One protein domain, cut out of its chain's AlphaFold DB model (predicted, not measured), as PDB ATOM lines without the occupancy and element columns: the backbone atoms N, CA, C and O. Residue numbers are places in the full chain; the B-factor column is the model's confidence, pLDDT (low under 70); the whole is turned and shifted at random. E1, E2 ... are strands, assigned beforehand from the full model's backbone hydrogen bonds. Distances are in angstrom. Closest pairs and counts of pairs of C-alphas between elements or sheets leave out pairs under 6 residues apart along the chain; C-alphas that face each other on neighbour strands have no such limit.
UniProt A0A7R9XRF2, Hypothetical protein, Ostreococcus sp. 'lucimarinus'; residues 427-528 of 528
ATOM      1  N   VAL A 427     -60.693 -31.594 -52.442       97.75
ATOM      2  CA  VAL A 427     -59.807 -32.503 -51.700       97.75
ATOM      3  C   VAL A 427     -58.345 -32.149 -51.979       97.75
ATOM      4  O   VAL A 427     -57.525 -32.119 -51.061       97.75
ATOM      5  N   GLU A 428     -58.023 -31.825 -53.233       98.12
ATOM      6  CA  GLU A 428     -56.706 -31.369 -53.679       98.12
ATOM      7  C   GLU A 428     -56.832 -30.036 -54.426       98.12
ATOM      8  O   GLU A 428     -57.551 -29.928 -55.424       98.12
ATOM      9  N   LEU A 429     -56.087 -29.036 -53.954       97.81
ATOM     10  CA  LEU A 429     -55.927 -27.736 -54.594       97.81
ATOM     11  C   LEU A 429     -54.448 -27.485 -54.892       97.81
ATOM     12  O   LEU A 429     -53.621 -27.496 -53.979       97.81
ATOM     13  N   SER A 430     -54.144 -27.188 -56.152       97.88
ATOM     14  CA  SER A 430     -52.825 -26.737 -56.598       97.88
ATOM     15  C   SER A 430     -52.961 -25.424 -57.362       97.88
ATOM     16  O   SER A 430     -53.726 -25.343 -58.320       97.88
ATOM     17  N   ALA A 431     -52.259 -24.386 -56.923       96.69
ATOM     18  CA  ALA A 431     -52.155 -23.099 -57.605       96.69
ATOM     19  C   ALA A 431     -50.714 -22.579 -57.502       96.69
ATOM     20  O   ALA A 431     -50.466 -21.462 -57.049       96.69
ATOM     21  N   GLU A 432     -49.754 -23.426 -57.870       96.81
ATOM     22  CA  GLU A 432     -48.331 -23.099 -57.806       96.81
ATOM     23  C   GLU A 432     -47.927 -22.144 -58.933       96.81
ATOM     24  O   GLU A 432     -48.366 -22.289 -60.067       96.81
ATOM     25  N   GLY A 433     -47.050 -21.177 -58.681       95.69
ATOM     26  CA  GLY A 433     -46.557 -20.276 -59.724       95.69
ATOM     27  C   GLY A 433     -47.580 -19.234 -60.189       95.69
ATOM     28  O   GLY A 433     -47.458 -18.719 -61.303       95.69
ATOM     29  N   CYS A 434     -48.594 -18.923 -59.379       94.81
ATOM     30  CA  CYS A 434     -49.558 -17.855 -59.647       94.81
ATOM     31  C   CYS A 434     -49.000 -16.502 -59.182       94.81
ATOM     32  O   CYS A 434     -48.688 -16.309 -58.008       94.81
ATOM     33  N   PHE A 435     -48.832 -15.552 -60.107       94.31
ATOM     34  CA  PHE A 435     -48.050 -14.334 -59.847       94.31
ATOM     35  C   PHE A 435     -48.891 -13.153 -59.361       94.31
ATOM     36  O   PHE A 435     -48.325 -12.209 -58.822       94.31
ATOM     37  N   SER A 436     -50.214 -13.207 -59.521       94.06
ATOM     38  CA  SER A 436     -51.133 -12.112 -59.174       94.06
ATOM     39  C   SER A 436     -52.072 -12.428 -58.001       94.06
ATOM     40  O   SER A 436     -52.894 -11.588 -57.634       94.06
ATOM     41  N   ILE A 437     -51.953 -13.610 -57.383       94.31
ATOM     42  CA  ILE A 437     -52.723 -13.960 -56.182       94.31
ATOM     43  C   ILE A 437     -52.008 -13.373 -54.964       94.31
ATOM     44  O   ILE A 437     -50.961 -13.867 -54.553       94.31
ATOM     45  N   GLU A 438     -52.589 -12.331 -54.375       96.12
ATOM     46  CA  GLU A 438     -52.092 -11.706 -53.143       96.12
ATOM     47  C   GLU A 438     -52.678 -12.354 -51.889       96.12
ATOM     48  O   GLU A 438     -52.011 -12.465 -50.859       96.12
ATOM     49  N   ARG A 439     -53.945 -12.767 -51.958       96.06
ATOM     50  CA  ARG A 439     -54.672 -13.373 -50.841       96.06
ATOM     51  C   ARG A 439     -55.380 -14.627 -51.324       96.06
ATOM     52  O   ARG A 439     -56.218 -14.556 -52.218       96.06
ATOM     53  N   ALA A 440     -55.054 -15.760 -50.714       96.25
ATOM     54  CA  ALA A 440     -55.698 -17.038 -50.988       96.25
ATOM     55  C   ALA A 440     -56.606 -17.402 -49.811       96.25
ATOM     56  O   ALA A 440     -56.114 -17.764 -48.744       96.25
ATOM     57  N   PHE A 441     -57.922 -17.283 -49.989       95.25
ATOM     58  CA  PHE A 441     -58.914 -17.670 -48.982       95.25
ATOM     59  C   PHE A 441     -59.612 -18.944 -49.433       95.25
ATOM     60  O   PHE A 441     -60.410 -18.930 -50.364       95.25
ATOM     61  N   ILE A 442     -59.275 -20.054 -48.787       95.06
ATOM     62  CA  ILE A 442     -59.687 -21.389 -49.197       95.06
ATOM     63  C   ILE A 442     -60.618 -21.945 -48.128       95.06
ATOM     64  O   ILE A 442     -60.186 -22.265 -47.022       95.06
ATOM     65  N   SER A 443     -61.900 -22.058 -48.468       93.81
ATOM     66  CA  SER A 443     -62.924 -22.641 -47.602       93.81
ATOM     67  C   SER A 443     -63.434 -23.933 -48.221       93.81
ATOM     68  O   SER A 443     -64.179 -23.915 -49.201       93.81
ATOM     69  N   SER A 444     -62.981 -25.066 -47.690       94.12
ATOM     70  CA  SER A 444     -63.408 -26.381 -48.164       94.12
ATOM     71  C   SER A 444     -63.225 -27.428 -47.061       94.12
ATOM     72  O   SER A 444     -62.089 -27.800 -46.756       94.12
ATOM     73  N   PRO A 445     -64.310 -27.946 -46.457       92.38
ATOM     74  CA  PRO A 445     -64.223 -28.868 -45.321       92.38
ATOM     75  C   PRO A 445     -63.516 -30.194 -45.633       92.38
ATOM     76  O   PRO A 445     -63.068 -30.868 -44.709       92.38
ATOM     77  N   HIS A 446     -63.396 -30.572 -46.906       94.06
ATOM     78  CA  HIS A 446     -62.796 -31.840 -47.336       94.06
ATOM     79  C   HIS A 446     -61.355 -31.706 -47.840       94.06
ATOM     80  O   HIS A 446     -60.753 -32.715 -48.205       94.06
ATOM     81  N   LEU A 447     -60.795 -30.492 -47.838       95.81
ATOM     82  CA  LEU A 447     -59.456 -30.242 -48.358       95.81
ATOM     83  C   LEU A 447     -58.406 -31.025 -47.567       95.81
ATOM     84  O   LEU A 447     -58.251 -30.823 -46.369       95.81
ATOM     85  N   VAL A 448     -57.656 -31.885 -48.253       96.62
ATOM     86  CA  VAL A 448     -56.557 -32.674 -47.680       96.62
ATOM     87  C   VAL A 448     -55.205 -32.074 -48.055       96.62
ATOM     88  O   VAL A 448     -54.305 -32.032 -47.211       96.62
ATOM     89  N   ARG A 449     -55.066 -31.595 -49.298       97.56
ATOM     90  CA  ARG A 449     -53.820 -31.046 -49.847       97.56
ATOM     91  C   ARG A 449     -54.030 -29.656 -50.435       97.56
ATOM     92  O   ARG A 449     -54.907 -29.458 -51.276       97.56
ATOM     93  N   CYS A 450     -53.163 -28.726 -50.050       97.38
ATOM     94  CA  CYS A 450     -53.086 -27.378 -50.597       97.38
ATOM     95  C   CYS A 450     -51.643 -27.035 -50.995       97.38
ATOM     96  O   CYS A 450     -50.756 -27.009 -50.142       97.38
ATOM     97  N   ALA A 451     -51.426 -26.751 -52.279       98.12
ATOM     98  CA  ALA A 451     -50.138 -26.344 -52.832       98.12
ATOM     99  C   ALA A 451     -50.226 -24.945 -53.465       98.12
ATOM    100  O   ALA A 451     -51.024 -24.706 -54.371       98.12
ATOM    101  N   LEU A 452     -49.405 -24.016 -52.972       97.62
ATOM    102  CA  LEU A 452     -49.326 -22.602 -53.359       97.62
ATOM    103  C   LEU A 452     -47.865 -22.161 -53.584       97.62
ATOM    104  O   LEU A 452     -47.530 -20.993 -53.388       97.62
ATOM    105  N   SER A 453     -46.969 -23.089 -53.932       97.38
ATOM    106  CA  SER A 453     -45.537 -22.813 -54.105       97.38
ATOM    107  C   SER A 453     -45.266 -21.814 -55.229       97.38
ATOM    108  O   SER A 453     -45.926 -21.828 -56.259       97.38
ATOM    109  N   GLY A 454     -44.239 -20.983 -55.085       96.38
ATOM    110  CA  GLY A 454     -43.757 -20.100 -56.143       96.38
ATOM    111  C   GLY A 454     -44.718 -18.963 -56.488       96.38
ATOM    112  O   GLY A 454     -44.683 -18.479 -57.617       96.38
ATOM    113  N   CYS A 455     -45.572 -18.545 -55.550       96.81
ATOM    114  CA  CYS A 455     -46.489 -17.416 -55.710       96.81
ATOM    115  C   CYS A 455     -45.844 -16.126 -55.160       96.81
ATOM    116  O   CYS A 455     -45.916 -15.871 -53.956       96.81
ATOM    117  N   PRO A 456     -45.185 -15.297 -55.997       95.75
ATOM    118  CA  PRO A 456     -44.374 -14.168 -55.537       95.75
ATOM    119  C   PRO A 456     -45.175 -12.997 -54.963       95.75
ATOM    120  O   PRO A 456     -44.579 -12.178 -54.277       95.75
ATOM    121  N   ALA A 457     -46.473 -12.889 -55.262       96.31
ATOM    122  CA  ALA A 457     -47.340 -11.837 -54.728       96.31
ATOM    123  C   ALA A 457     -48.129 -12.280 -53.488       96.31
ATOM    124  O   ALA A 457     -48.714 -11.429 -52.820       96.31
ATOM    125  N   LEU A 458     -48.128 -13.574 -53.150       97.56
ATOM    126  CA  LEU A 458     -48.960 -14.134 -52.087       97.56
ATOM    127  C   LEU A 458     -48.526 -13.610 -50.718       97.56
ATOM    128  O   LEU A 458     -47.483 -13.996 -50.210       97.56
ATOM    129  N   GLN A 459     -49.356 -12.770 -50.106       96.94
ATOM    130  CA  GLN A 459     -49.126 -12.171 -48.792       96.94
ATOM    131  C   GLN A 459     -49.774 -12.972 -47.666       96.94
ATOM    132  O   GLN A 459     -49.210 -13.063 -46.573       96.94
ATOM    133  N   VAL A 460     -50.965 -13.523 -47.914       96.94
ATOM    134  CA  VAL A 460     -51.761 -14.224 -46.901       96.94
ATOM    135  C   VAL A 460     -52.413 -15.462 -47.505       96.94
ATOM    136  O   VAL A 460     -53.106 -15.368 -48.520       96.94
ATOM    137  N   ALA A 461     -52.257 -16.602 -46.834       97.06
ATOM    138  CA  ALA A 461     -53.016 -17.816 -47.116       97.06
ATOM    139  C   ALA A 461     -53.911 -18.150 -45.916       97.06
ATOM    140  O   ALA A 461     -53.418 -18.310 -44.800       97.06
ATOM    141  N   ARG A 462     -55.225 -18.239 -46.135       96.19
ATOM    142  CA  ARG A 462     -56.209 -18.656 -45.129       96.19
ATOM    143  C   ARG A 462     -56.860 -19.954 -45.574       96.19
ATOM    144  O   ARG A 462     -57.389 -20.023 -46.681       96.19
ATOM    145  N   ILE A 463     -56.818 -20.964 -44.715       95.31
ATOM    146  CA  ILE A 463     -57.327 -22.305 -44.983       95.31
ATOM    147  C   ILE A 463     -58.358 -22.639 -43.912       95.31
ATOM    148  O   ILE A 463     -58.030 -22.707 -42.732       95.31
ATOM    149  N   SER A 464     -59.602 -22.852 -44.324       93.56
ATOM    150  CA  SER A 464     -60.690 -23.321 -43.469       93.56
ATOM    151  C   SER A 464     -61.016 -24.762 -43.854       93.56
ATOM    152  O   SER A 464     -61.822 -25.017 -44.755       93.56
ATOM    153  N   SER A 465     -60.300 -25.707 -43.235       92.25
ATOM    154  CA  SER A 465     -60.495 -27.140 -43.452       92.25
ATOM    155  C   SER A 465     -59.866 -27.987 -42.352       92.25
ATOM    156  O   SER A 465     -58.656 -28.193 -42.337       92.25
ATOM    157  N   ALA A 466     -60.677 -28.580 -41.477       87.25
ATOM    158  CA  ALA A 466     -60.172 -29.460 -40.419       87.25
ATOM    159  C   ALA A 466     -59.452 -30.724 -40.943       87.25
ATOM    160  O   ALA A 466     -58.735 -31.375 -40.187       87.25
ATOM    161  N   ASN A 467     -59.630 -31.068 -42.224       91.75
ATOM    162  CA  ASN A 467     -59.041 -32.248 -42.856       91.75
ATOM    163  C   ASN A 467     -57.715 -31.971 -43.575       91.75
ATOM    164  O   ASN A 467     -57.122 -32.910 -44.114       91.75
ATOM    165  N   CYS A 468     -57.237 -30.722 -43.587       93.81
ATOM    166  CA  CYS A 468     -55.994 -30.375 -44.265       93.81
ATOM    167  C   CYS A 468     -54.825 -31.089 -43.582       93.81
ATOM    168  O   CYS A 468     -54.590 -30.894 -42.392       93.81
ATOM    169  N   ARG A 469     -54.107 -31.931 -44.335       94.50
ATOM    170  CA  ARG A 469     -52.945 -32.703 -43.861       94.50
ATOM    171  C   ARG A 469     -51.643 -32.241 -44.496       94.50
ATOM    172  O   ARG A 469     -50.580 -32.477 -43.925       94.50
ATOM    173  N   GLU A 470     -51.714 -31.624 -45.669       96.81
ATOM    174  CA  GLU A 470     -50.552 -31.185 -46.432       96.81
ATOM    175  C   GLU A 470     -50.744 -29.748 -46.914       96.81
ATOM    176  O   GLU A 470     -51.633 -29.459 -47.718       96.81
ATOM    177  N   PHE A 471     -49.882 -28.856 -46.427       96.94
ATOM    178  CA  PHE A 471     -49.785 -27.479 -46.891       96.94
ATOM    179  C   PHE A 471     -48.370 -27.199 -47.395       96.94
ATOM    180  O   PHE A 471     -47.394 -27.365 -46.658       96.94
ATOM    181  N   VAL A 472     -48.267 -26.759 -48.646       97.75
ATOM    182  CA  VAL A 472     -46.996 -26.460 -49.307       97.75
ATOM    183  C   VAL A 472     -47.070 -25.067 -49.928       97.75
ATOM    184  O   VAL A 472     -47.905 -24.812 -50.788       97.75
ATOM    185  N   ALA A 473     -46.196 -24.155 -49.514       96.69
ATOM    186  CA  ALA A 473     -46.075 -22.802 -50.058       96.69
ATOM    187  C   ALA A 473     -44.599 -22.378 -50.097       96.69
ATOM    188  O   ALA A 473     -44.169 -21.451 -49.411       96.69
ATOM    189  N   ARG A 474     -43.798 -23.107 -50.881       96.25
ATOM    190  CA  ARG A 474     -42.355 -22.858 -51.021       96.25
ATOM    191  C   ARG A 474     -42.094 -21.583 -51.816       96.25
ATOM    192  O   ARG A 474     -42.796 -21.318 -52.783       96.25
ATOM    193  N   ALA A 475     -41.024 -20.860 -51.505       95.81
ATOM    194  CA  ALA A 475     -40.546 -19.703 -52.266       95.81
ATOM    195  C   ALA A 475     -41.588 -18.575 -52.453       95.81
ATOM    196  O   ALA A 475     -41.557 -17.852 -53.456       95.81
ATOM    197  N   CYS A 476     -42.492 -18.391 -51.486       96.12
ATOM    198  CA  CYS A 476     -43.477 -17.307 -51.480       96.12
ATOM    199  C   CYS A 476     -42.890 -16.084 -50.763       96.12
ATOM    200  O   CYS A 476     -43.049 -15.890 -49.560       96.12
ATOM    201  N   LYS A 477     -42.151 -15.263 -51.518       93.00
ATOM    202  CA  LYS A 477     -41.281 -14.203 -50.972       93.00
ATOM    203  C   LYS A 477     -41.996 -13.048 -50.272       93.00
ATOM    204  O   LYS A 477     -41.324 -12.303 -49.572       93.00
ATOM    205  N   THR A 478     -43.296 -12.864 -50.491       95.88
ATOM    206  CA  THR A 478     -44.106 -11.819 -49.841       95.88
ATOM    207  C   THR A 478     -45.056 -12.382 -48.789       95.88
ATOM    208  O   THR A 478     -45.803 -11.616 -48.181       95.88
ATOM    209  N   LEU A 479     -45.035 -13.697 -48.552       96.56
ATOM    210  CA  LEU A 479     -45.942 -14.360 -47.628       96.56
ATOM    211  C   LEU A 479     -45.636 -13.913 -46.206       96.56
ATOM    212  O   LEU A 479     -44.524 -14.095 -45.726       96.56
ATOM    213  N   THR A 480     -46.614 -13.313 -45.540       95.56
ATOM    214  CA  THR A 480     -46.478 -12.754 -44.187       95.56
ATOM    215  C   THR A 480     -47.201 -13.586 -43.139       95.56
ATOM    216  O   THR A 480     -46.727 -13.688 -42.003       95.56
ATOM    217  N   GLU A 481     -48.313 -14.212 -43.527       95.62
ATOM    218  CA  GLU A 481     -49.179 -14.973 -42.636       95.62
ATOM    219  C   GLU A 481     -49.781 -16.197 -43.337       95.62
ATOM    220  O   GLU A 481     -50.339 -16.098 -44.432       95.62
ATOM    221  N   VAL A 482     -49.734 -17.337 -42.646       96.31
ATOM    222  CA  VAL A 482     -50.562 -18.507 -42.959       96.31
ATOM    223  C   VAL A 482     -51.522 -18.727 -41.799       96.31
ATOM    224  O   VAL A 482     -51.095 -18.844 -40.651       96.31
ATOM    225  N   ARG A 483     -52.821 -18.782 -42.078       95.44
ATOM    226  CA  ARG A 483     -53.862 -18.965 -41.066       95.44
ATOM    227  C   ARG A 483     -54.687 -20.201 -41.366       95.44
ATOM    228  O   ARG A 483     -55.214 -20.348 -42.463       95.44
ATOM    229  N   PHE A 484     -54.860 -21.027 -40.351       93.69
ATOM    230  CA  PHE A 484     -55.747 -22.174 -40.364       93.69
ATOM    231  C   PHE A 484     -56.944 -21.871 -39.459       93.69
ATOM    232  O   PHE A 484     -56.789 -21.574 -38.275       93.69
ATOM    233  N   GLU A 485     -58.142 -21.858 -40.033       87.94
ATOM    234  CA  GLU A 485     -59.373 -21.440 -39.359       87.94
ATOM    235  C   GLU A 485     -60.196 -22.631 -38.895       87.94
ATOM    236  O   GLU A 485     -60.278 -23.629 -39.596       87.94
ATOM    237  N   SER A 486     -60.872 -22.507 -37.755       67.12
ATOM    238  CA  SER A 486     -61.915 -23.460 -37.349       67.12
ATOM    239  C   SER A 486     -61.435 -24.913 -37.269       67.12
ATOM    240  O   SER A 486     -61.797 -25.755 -38.088       67.12
ATOM    241  N   GLY A 487     -60.634 -25.237 -36.253       67.00
ATOM    242  CA  GLY A 487     -60.317 -26.630 -35.959       67.00
ATOM    243  C   GLY A 487     -59.037 -26.835 -35.172       67.00
ATOM    244  O   GLY A 487     -58.275 -25.912 -34.896       67.00
ATOM    245  N   THR A 488     -58.810 -28.095 -34.821       74.69
ATOM    246  CA  THR A 488     -57.527 -28.574 -34.328       74.69
ATOM    247  C   THR A 488     -56.833 -29.336 -35.450       74.69
ATOM    248  O   THR A 488     -57.236 -30.436 -35.806       74.69
ATOM    249  N   TYR A 489     -55.794 -28.739 -36.022       83.44
ATOM    250  CA  TYR A 489     -55.099 -29.274 -37.192       83.44
ATOM    251  C   TYR A 489     -54.009 -30.283 -36.789       83.44
ATOM    252  O   TYR A 489     -53.232 -29.993 -35.875       83.44
ATOM    253  N   ASP A 490     -53.952 -31.443 -37.458       86.19
ATOM    254  CA  ASP A 490     -52.819 -32.392 -37.437       86.19
ATOM    255  C   ASP A 490     -52.215 -32.447 -38.846       86.19
ATOM    256  O   ASP A 490     -52.715 -33.143 -39.735       86.19
ATOM    257  N   LEU A 491     -51.175 -31.644 -39.071       90.69
ATOM    258  CA  LEU A 491     -50.511 -31.554 -40.365       90.69
ATOM    259  C   LEU A 491     -49.472 -32.670 -40.482       90.69
ATOM    260  O   LEU A 491     -48.492 -32.727 -39.737       90.69
ATOM    261  N   GLY A 492     -49.645 -33.530 -41.482       92.00
ATOM    262  CA  GLY A 492     -48.590 -34.446 -41.903       92.00
ATOM    263  C   GLY A 492     -47.397 -33.675 -42.462       92.00
ATOM    264  O   GLY A 492     -46.264 -33.930 -42.062       92.00
ATOM    265  N   THR A 493     -47.666 -32.688 -43.320       96.12
ATOM    266  CA  THR A 493     -46.640 -31.880 -43.987       96.12
ATOM    267  C   THR A 493     -47.005 -30.399 -43.948       96.12
ATOM    268  O   THR A 493     -48.095 -30.005 -44.365       96.12
ATOM    269  N   PHE A 494     -46.064 -29.576 -43.490       96.25
ATOM    270  CA  PHE A 494     -46.092 -28.123 -43.613       96.25
ATOM    271  C   PHE A 494     -44.741 -27.653 -44.155       96.25
ATOM    272  O   PHE A 494     -43.730 -27.729 -43.456       96.25
ATOM    273  N   ASP A 495     -44.725 -27.188 -45.401       96.50
ATOM    274  CA  ASP A 495     -43.501 -26.800 -46.102       96.50
ATOM    275  C   ASP A 495     -43.632 -25.388 -46.673       96.50
ATOM    276  O   ASP A 495     -44.370 -25.146 -47.628       96.50
ATOM    277  N   VAL A 496     -42.911 -24.448 -46.071       95.62
ATOM    278  CA  VAL A 496     -42.913 -23.021 -46.434       95.62
ATOM    279  C   VAL A 496     -41.508 -22.508 -46.729       95.62
ATOM    280  O   VAL A 496     -41.267 -21.299 -46.668       95.62
ATOM    281  N   ARG A 497     -40.574 -23.406 -47.068       95.31
ATOM    282  CA  ARG A 497     -39.165 -23.058 -47.275       95.31
ATOM    283  C   ARG A 497     -38.984 -21.882 -48.239       95.31
ATOM    284  O   ARG A 497     -39.742 -21.735 -49.200       95.31
ATOM    285  N   ASN A 498     -37.951 -21.076 -48.035       94.00
ATOM    286  CA  ASN A 498     -37.626 -19.878 -48.815       94.00
ATOM    287  C   ASN A 498     -38.724 -18.791 -48.805       94.00
ATOM    288  O   ASN A 498     -38.834 -18.013 -49.756       94.00
ATOM    289  N   SER A 499     -39.521 -18.714 -47.735       93.06
ATOM    290  CA  SER A 499     -40.537 -17.667 -47.520       93.06
ATOM    291  C   SER A 499     -40.086 -16.701 -46.418       93.06
ATOM    292  O   SER A 499     -40.602 -16.710 -45.301       93.06
ATOM    293  N   GLY A 500     -39.070 -15.887 -46.719       89.94
ATOM    294  CA  GLY A 500     -38.348 -15.071 -45.731       89.94
ATOM    295  C   GLY A 500     -39.178 -13.999 -45.008       89.94
ATOM    296  O   GLY A 500     -38.817 -13.587 -43.910       89.94
ATOM    297  N   THR A 501     -40.302 -13.562 -45.579       93.06
ATOM    298  CA  THR A 501     -41.201 -12.565 -44.965       93.06
ATOM    299  C   THR A 501     -42.226 -13.163 -44.007       93.06
ATOM    300  O   THR A 501     -42.971 -12.402 -43.385       93.06
ATOM    301  N   LEU A 502     -42.302 -14.494 -43.898       94.12
ATOM    302  CA  LEU A 502     -43.321 -15.163 -43.097       94.12
ATOM    303  C   LEU A 502     -43.041 -14.910 -41.617       94.12
ATOM    304  O   LEU A 502     -42.012 -15.325 -41.090       94.12
ATOM    305  N   LYS A 503     -43.970 -14.225 -40.944       91.62
ATOM    306  CA  LYS A 503     -43.828 -13.859 -39.527       91.62
ATOM    307  C   LYS A 503     -44.639 -14.759 -38.614       91.62
ATOM    308  O   LYS A 503     -44.278 -14.945 -37.456       91.62
ATOM    309  N   ARG A 504     -45.764 -15.285 -39.103       92.62
ATOM    310  CA  ARG A 504     -46.696 -16.012 -38.247       92.62
ATOM    311  C   ARG A 504     -47.485 -17.095 -38.967       92.62
ATOM    312  O   ARG A 504     -47.974 -16.895 -40.079       92.62
ATOM    313  N   VAL A 505     -47.651 -18.211 -38.268       93.81
ATOM    314  CA  VAL A 505     -48.594 -19.285 -38.576       93.81
ATOM    315  C   VAL A 505     -49.638 -19.293 -37.468       93.81
ATOM    316  O   VAL A 505     -49.283 -19.387 -36.297       93.81
ATOM    317  N   VAL A 506     -50.911 -19.145 -37.817       92.81
ATOM    318  CA  VAL A 506     -52.015 -19.013 -36.853       92.81
ATOM    319  C   VAL A 506     -52.920 -20.240 -36.922       92.81
ATOM    320  O   VAL A 506     -53.265 -20.682 -38.017       92.81
ATOM    321  N   GLY A 507     -53.334 -20.767 -35.766       88.62
ATOM    322  CA  GLY A 507     -54.311 -21.860 -35.654       88.62
ATOM    323  C   GLY A 507     -53.711 -23.272 -35.696       88.62
ATOM    324  O   GLY A 507     -54.424 -24.254 -35.489       88.62
ATOM    325  N   VAL A 508     -52.394 -23.388 -35.896       88.38
ATOM    326  CA  VAL A 508     -51.656 -24.659 -35.856       88.38
ATOM    327  C   VAL A 508     -50.575 -24.577 -34.797       88.38
ATOM    328  O   VAL A 508     -49.735 -23.681 -34.807       88.38
ATOM    329  N   ARG A 509     -50.550 -25.559 -33.895       86.25
ATOM    330  CA  ARG A 509     -49.466 -25.695 -32.920       86.25
ATOM    331  C   ARG A 509     -48.313 -26.478 -33.538       86.25
ATOM    332  O   ARG A 509     -48.537 -27.535 -34.118       86.25
ATOM    333  N   ARG A 510     -47.075 -26.023 -33.324       84.75
ATOM    334  CA  ARG A 510     -45.856 -26.636 -33.888       84.75
ATOM    335  C   ARG A 510     -45.731 -28.149 -33.639       84.75
ATOM    336  O   ARG A 510     -45.310 -28.867 -34.531       84.75
ATOM    337  N   HIS A 511     -46.122 -28.645 -32.461       86.25
ATOM    338  CA  HIS A 511     -46.052 -30.079 -32.127       86.25
ATOM    339  C   HIS A 511     -47.077 -30.956 -32.869       86.25
ATOM    340  O   HIS A 511     -47.016 -32.175 -32.763       86.25
ATOM    341  N   ARG A 512     -48.036 -30.354 -33.583       88.19
ATOM    342  CA  ARG A 512     -49.029 -31.051 -34.417       88.19
ATOM    343  C   ARG A 512     -48.651 -31.052 -35.899       88.19
ATOM    344  O   ARG A 512     -49.509 -31.196 -36.762       88.19
ATOM    345  N   VAL A 513     -47.376 -30.813 -36.187       91.69
ATOM    346  CA  VAL A 513     -46.807 -30.881 -37.528       91.69
ATOM    347  C   VAL A 513     -45.758 -31.983 -37.512       91.69
ATOM    348  O   VAL A 513     -44.782 -31.873 -36.774       91.69
ATOM    349  N   ARG A 514     -45.953 -33.047 -38.298       92.81
ATOM    350  CA  ARG A 514     -44.993 -34.167 -38.352       92.81
ATOM    351  C   ARG A 514     -43.754 -33.793 -39.158       92.81
ATOM    352  O   ARG A 514     -42.645 -33.883 -38.647       92.81
ATOM    353  N   ASN A 515     -43.960 -33.320 -40.386       93.56
ATOM    354  CA  ASN A 515     -42.897 -32.860 -41.273       93.56
ATOM    355  C   ASN A 515     -42.983 -31.340 -41.424       93.56
ATOM    356  O   ASN A 515     -43.826 -30.830 -42.164       93.56
ATOM    357  N   LEU A 516     -42.125 -30.630 -40.691       93.19
ATOM    358  CA  LEU A 516     -42.028 -29.174 -40.713       93.19
ATOM    359  C   LEU A 516     -40.780 -28.741 -41.484       93.19
ATOM    360  O   LEU A 516     -39.669 -29.000 -41.027       93.19
ATOM    361  N   ASP A 517     -40.966 -28.025 -42.592       93.38
ATOM    362  CA  ASP A 517     -39.875 -27.393 -43.335       93.38
ATOM    363  C   ASP A 517     -40.091 -25.876 -43.430       93.38
ATOM    364  O   ASP A 517     -41.030 -25.385 -44.063       93.38
ATOM    365  N   VAL A 518     -39.224 -25.140 -42.737       92.50
ATOM    366  CA  VAL A 518     -39.222 -23.673 -42.625       92.50
ATOM    367  C   VAL A 518     -37.847 -23.101 -42.978       92.50
ATOM    368  O   VAL A 518     -37.498 -22.005 -42.539       92.50
ATOM    369  N   ASP A 519     -37.036 -23.849 -43.733       92.44
ATOM    370  CA  ASP A 519     -35.700 -23.392 -44.108       92.44
ATOM    371  C   ASP A 519     -35.775 -22.094 -44.931       92.44
ATOM    372  O   ASP A 519     -36.655 -21.924 -45.772       92.44
ATOM    373  N   GLY A 520     -34.900 -21.127 -44.659       87.19
ATOM    374  CA  GLY A 520     -34.952 -19.804 -45.291       87.19
ATOM    375  C   GLY A 520     -36.172 -18.933 -44.925       87.19
ATOM    376  O   GLY A 520     -36.408 -17.919 -45.590       87.19
ATOM    377  N   CYS A 521     -36.958 -19.290 -43.900       87.12
ATOM    378  CA  CYS A 521     -37.938 -18.386 -43.281       87.12
ATOM    379  C   CYS A 521     -37.269 -17.427 -42.280       87.12
ATOM    380  O   CYS A 521     -36.182 -17.693 -41.768       87.12
ATOM    381  N   GLY A 522     -37.920 -16.295 -41.984       77.38
ATOM    382  CA  GLY A 522     -37.406 -15.323 -41.018       77.38
ATOM    383  C   GLY A 522     -37.231 -15.919 -39.616       77.38
ATOM    384  O   GLY A 522     -38.050 -16.715 -39.157       77.38
ATOM    385  N   SER A 523     -36.188 -15.486 -38.900       71.94
ATOM    386  CA  SER A 523     -35.827 -15.977 -37.557       71.94
ATOM    387  C   SER A 523     -36.892 -15.739 -36.473       71.94
ATOM    388  O   SER A 523     -36.784 -16.283 -35.377       71.94
ATOM    389  N   SER A 524     -37.932 -14.955 -36.772       76.25
ATOM    390  CA  SER A 524     -39.033 -14.578 -35.877       76.25
ATOM    391  C   SER A 524     -40.363 -15.291 -36.167       76.25
ATOM    392  O   SER A 524     -41.412 -14.822 -35.722       76.25
ATOM    393  N   LEU A 525     -40.349 -16.416 -36.897       87.25
ATOM    394  CA  LEU A 525     -41.561 -17.175 -37.220       87.25
ATOM    395  C   LEU A 525     -42.262 -17.713 -35.959       87.25
ATOM    396  O   LEU A 525     -41.787 -18.648 -35.311       87.25
ATOM    397  N   ALA A 526     -43.435 -17.160 -35.649       87.88
ATOM    398  CA  ALA A 526     -44.252 -17.571 -34.512       87.88
ATOM    399  C   ALA A 526     -45.396 -18.512 -34.930       87.88
ATOM    400  O   ALA A 526     -46.121 -18.229 -35.883       87.88
ATOM    401  N   PHE A 527     -45.599 -19.594 -34.175       88.69
ATOM    402  CA  PHE A 527     -46.808 -20.425 -34.239       88.69
ATOM    403  C   PHE A 527     -47.749 -19.982 -33.115       88.69
ATOM    404  O   PHE A 527     -47.368 -20.076 -31.947       88.69
ATOM    405  N   ILE A 528     -48.926 -19.461 -33.471       85.25
ATOM    406  CA  ILE A 528     -49.879 -18.796 -32.563       85.25
ATOM    407  C   ILE A 528     -51.194 -19.567 -32.501       85.25
ATOM    408  O   ILE A 528     -51.750 -19.885 -33.581       85.25
TER     409      ILE A 528
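Overview. This is residues 427 to 528 of the 528 residues of the protein "Hypothetical protein" of Ostreococcus sp. 'lucimarinus' (UniProt A0A7R9XRF2). The chain winds in stacked turns, a short solenoid with little regular structure: E1, E3, E5, E7 and E9 stack as one wall, E2, E4, E6 and E8 as the opposite wall. Both sheets are parallel, in those orders. The 102 printed residues have nine named strands, E1 to E9 along the chain, and no named helix; the class is all strand, with 37 residues in named elements. The whole is compact, radius of gyration of the C-alphas 11.9 A, spanning 27 by 27 by 18 A.

Along the chain. Find C-alpha 428 at (-56.706, -31.369, -53.679), where E1, residues 428 to 430, begins. Its sheet continues with E3, 449 to 451; E5, 470 to 472; E7, 491 to 495; and E9, 513 to 517, ending at (-39.875, -27.393, -43.335). The other holds E2, 439 to 443, 12.8 A; E4, 460 to 464, 13.2 A; E6, 481 to 485, 12.5 A; and E8, 504 to 506.

Arrangement. Between E1 and E3, parallel at 2 degrees, N 451 and O 429 are within hydrogen-bond range, 2.9 A. Between E2 and E4, look at N 442 and O 462, 2.8 A. E1 and E2 are apart.

Size, cuts and confidence. The printed part has no cut and no long link. Residues 486 to 487 have pLDDT under 70.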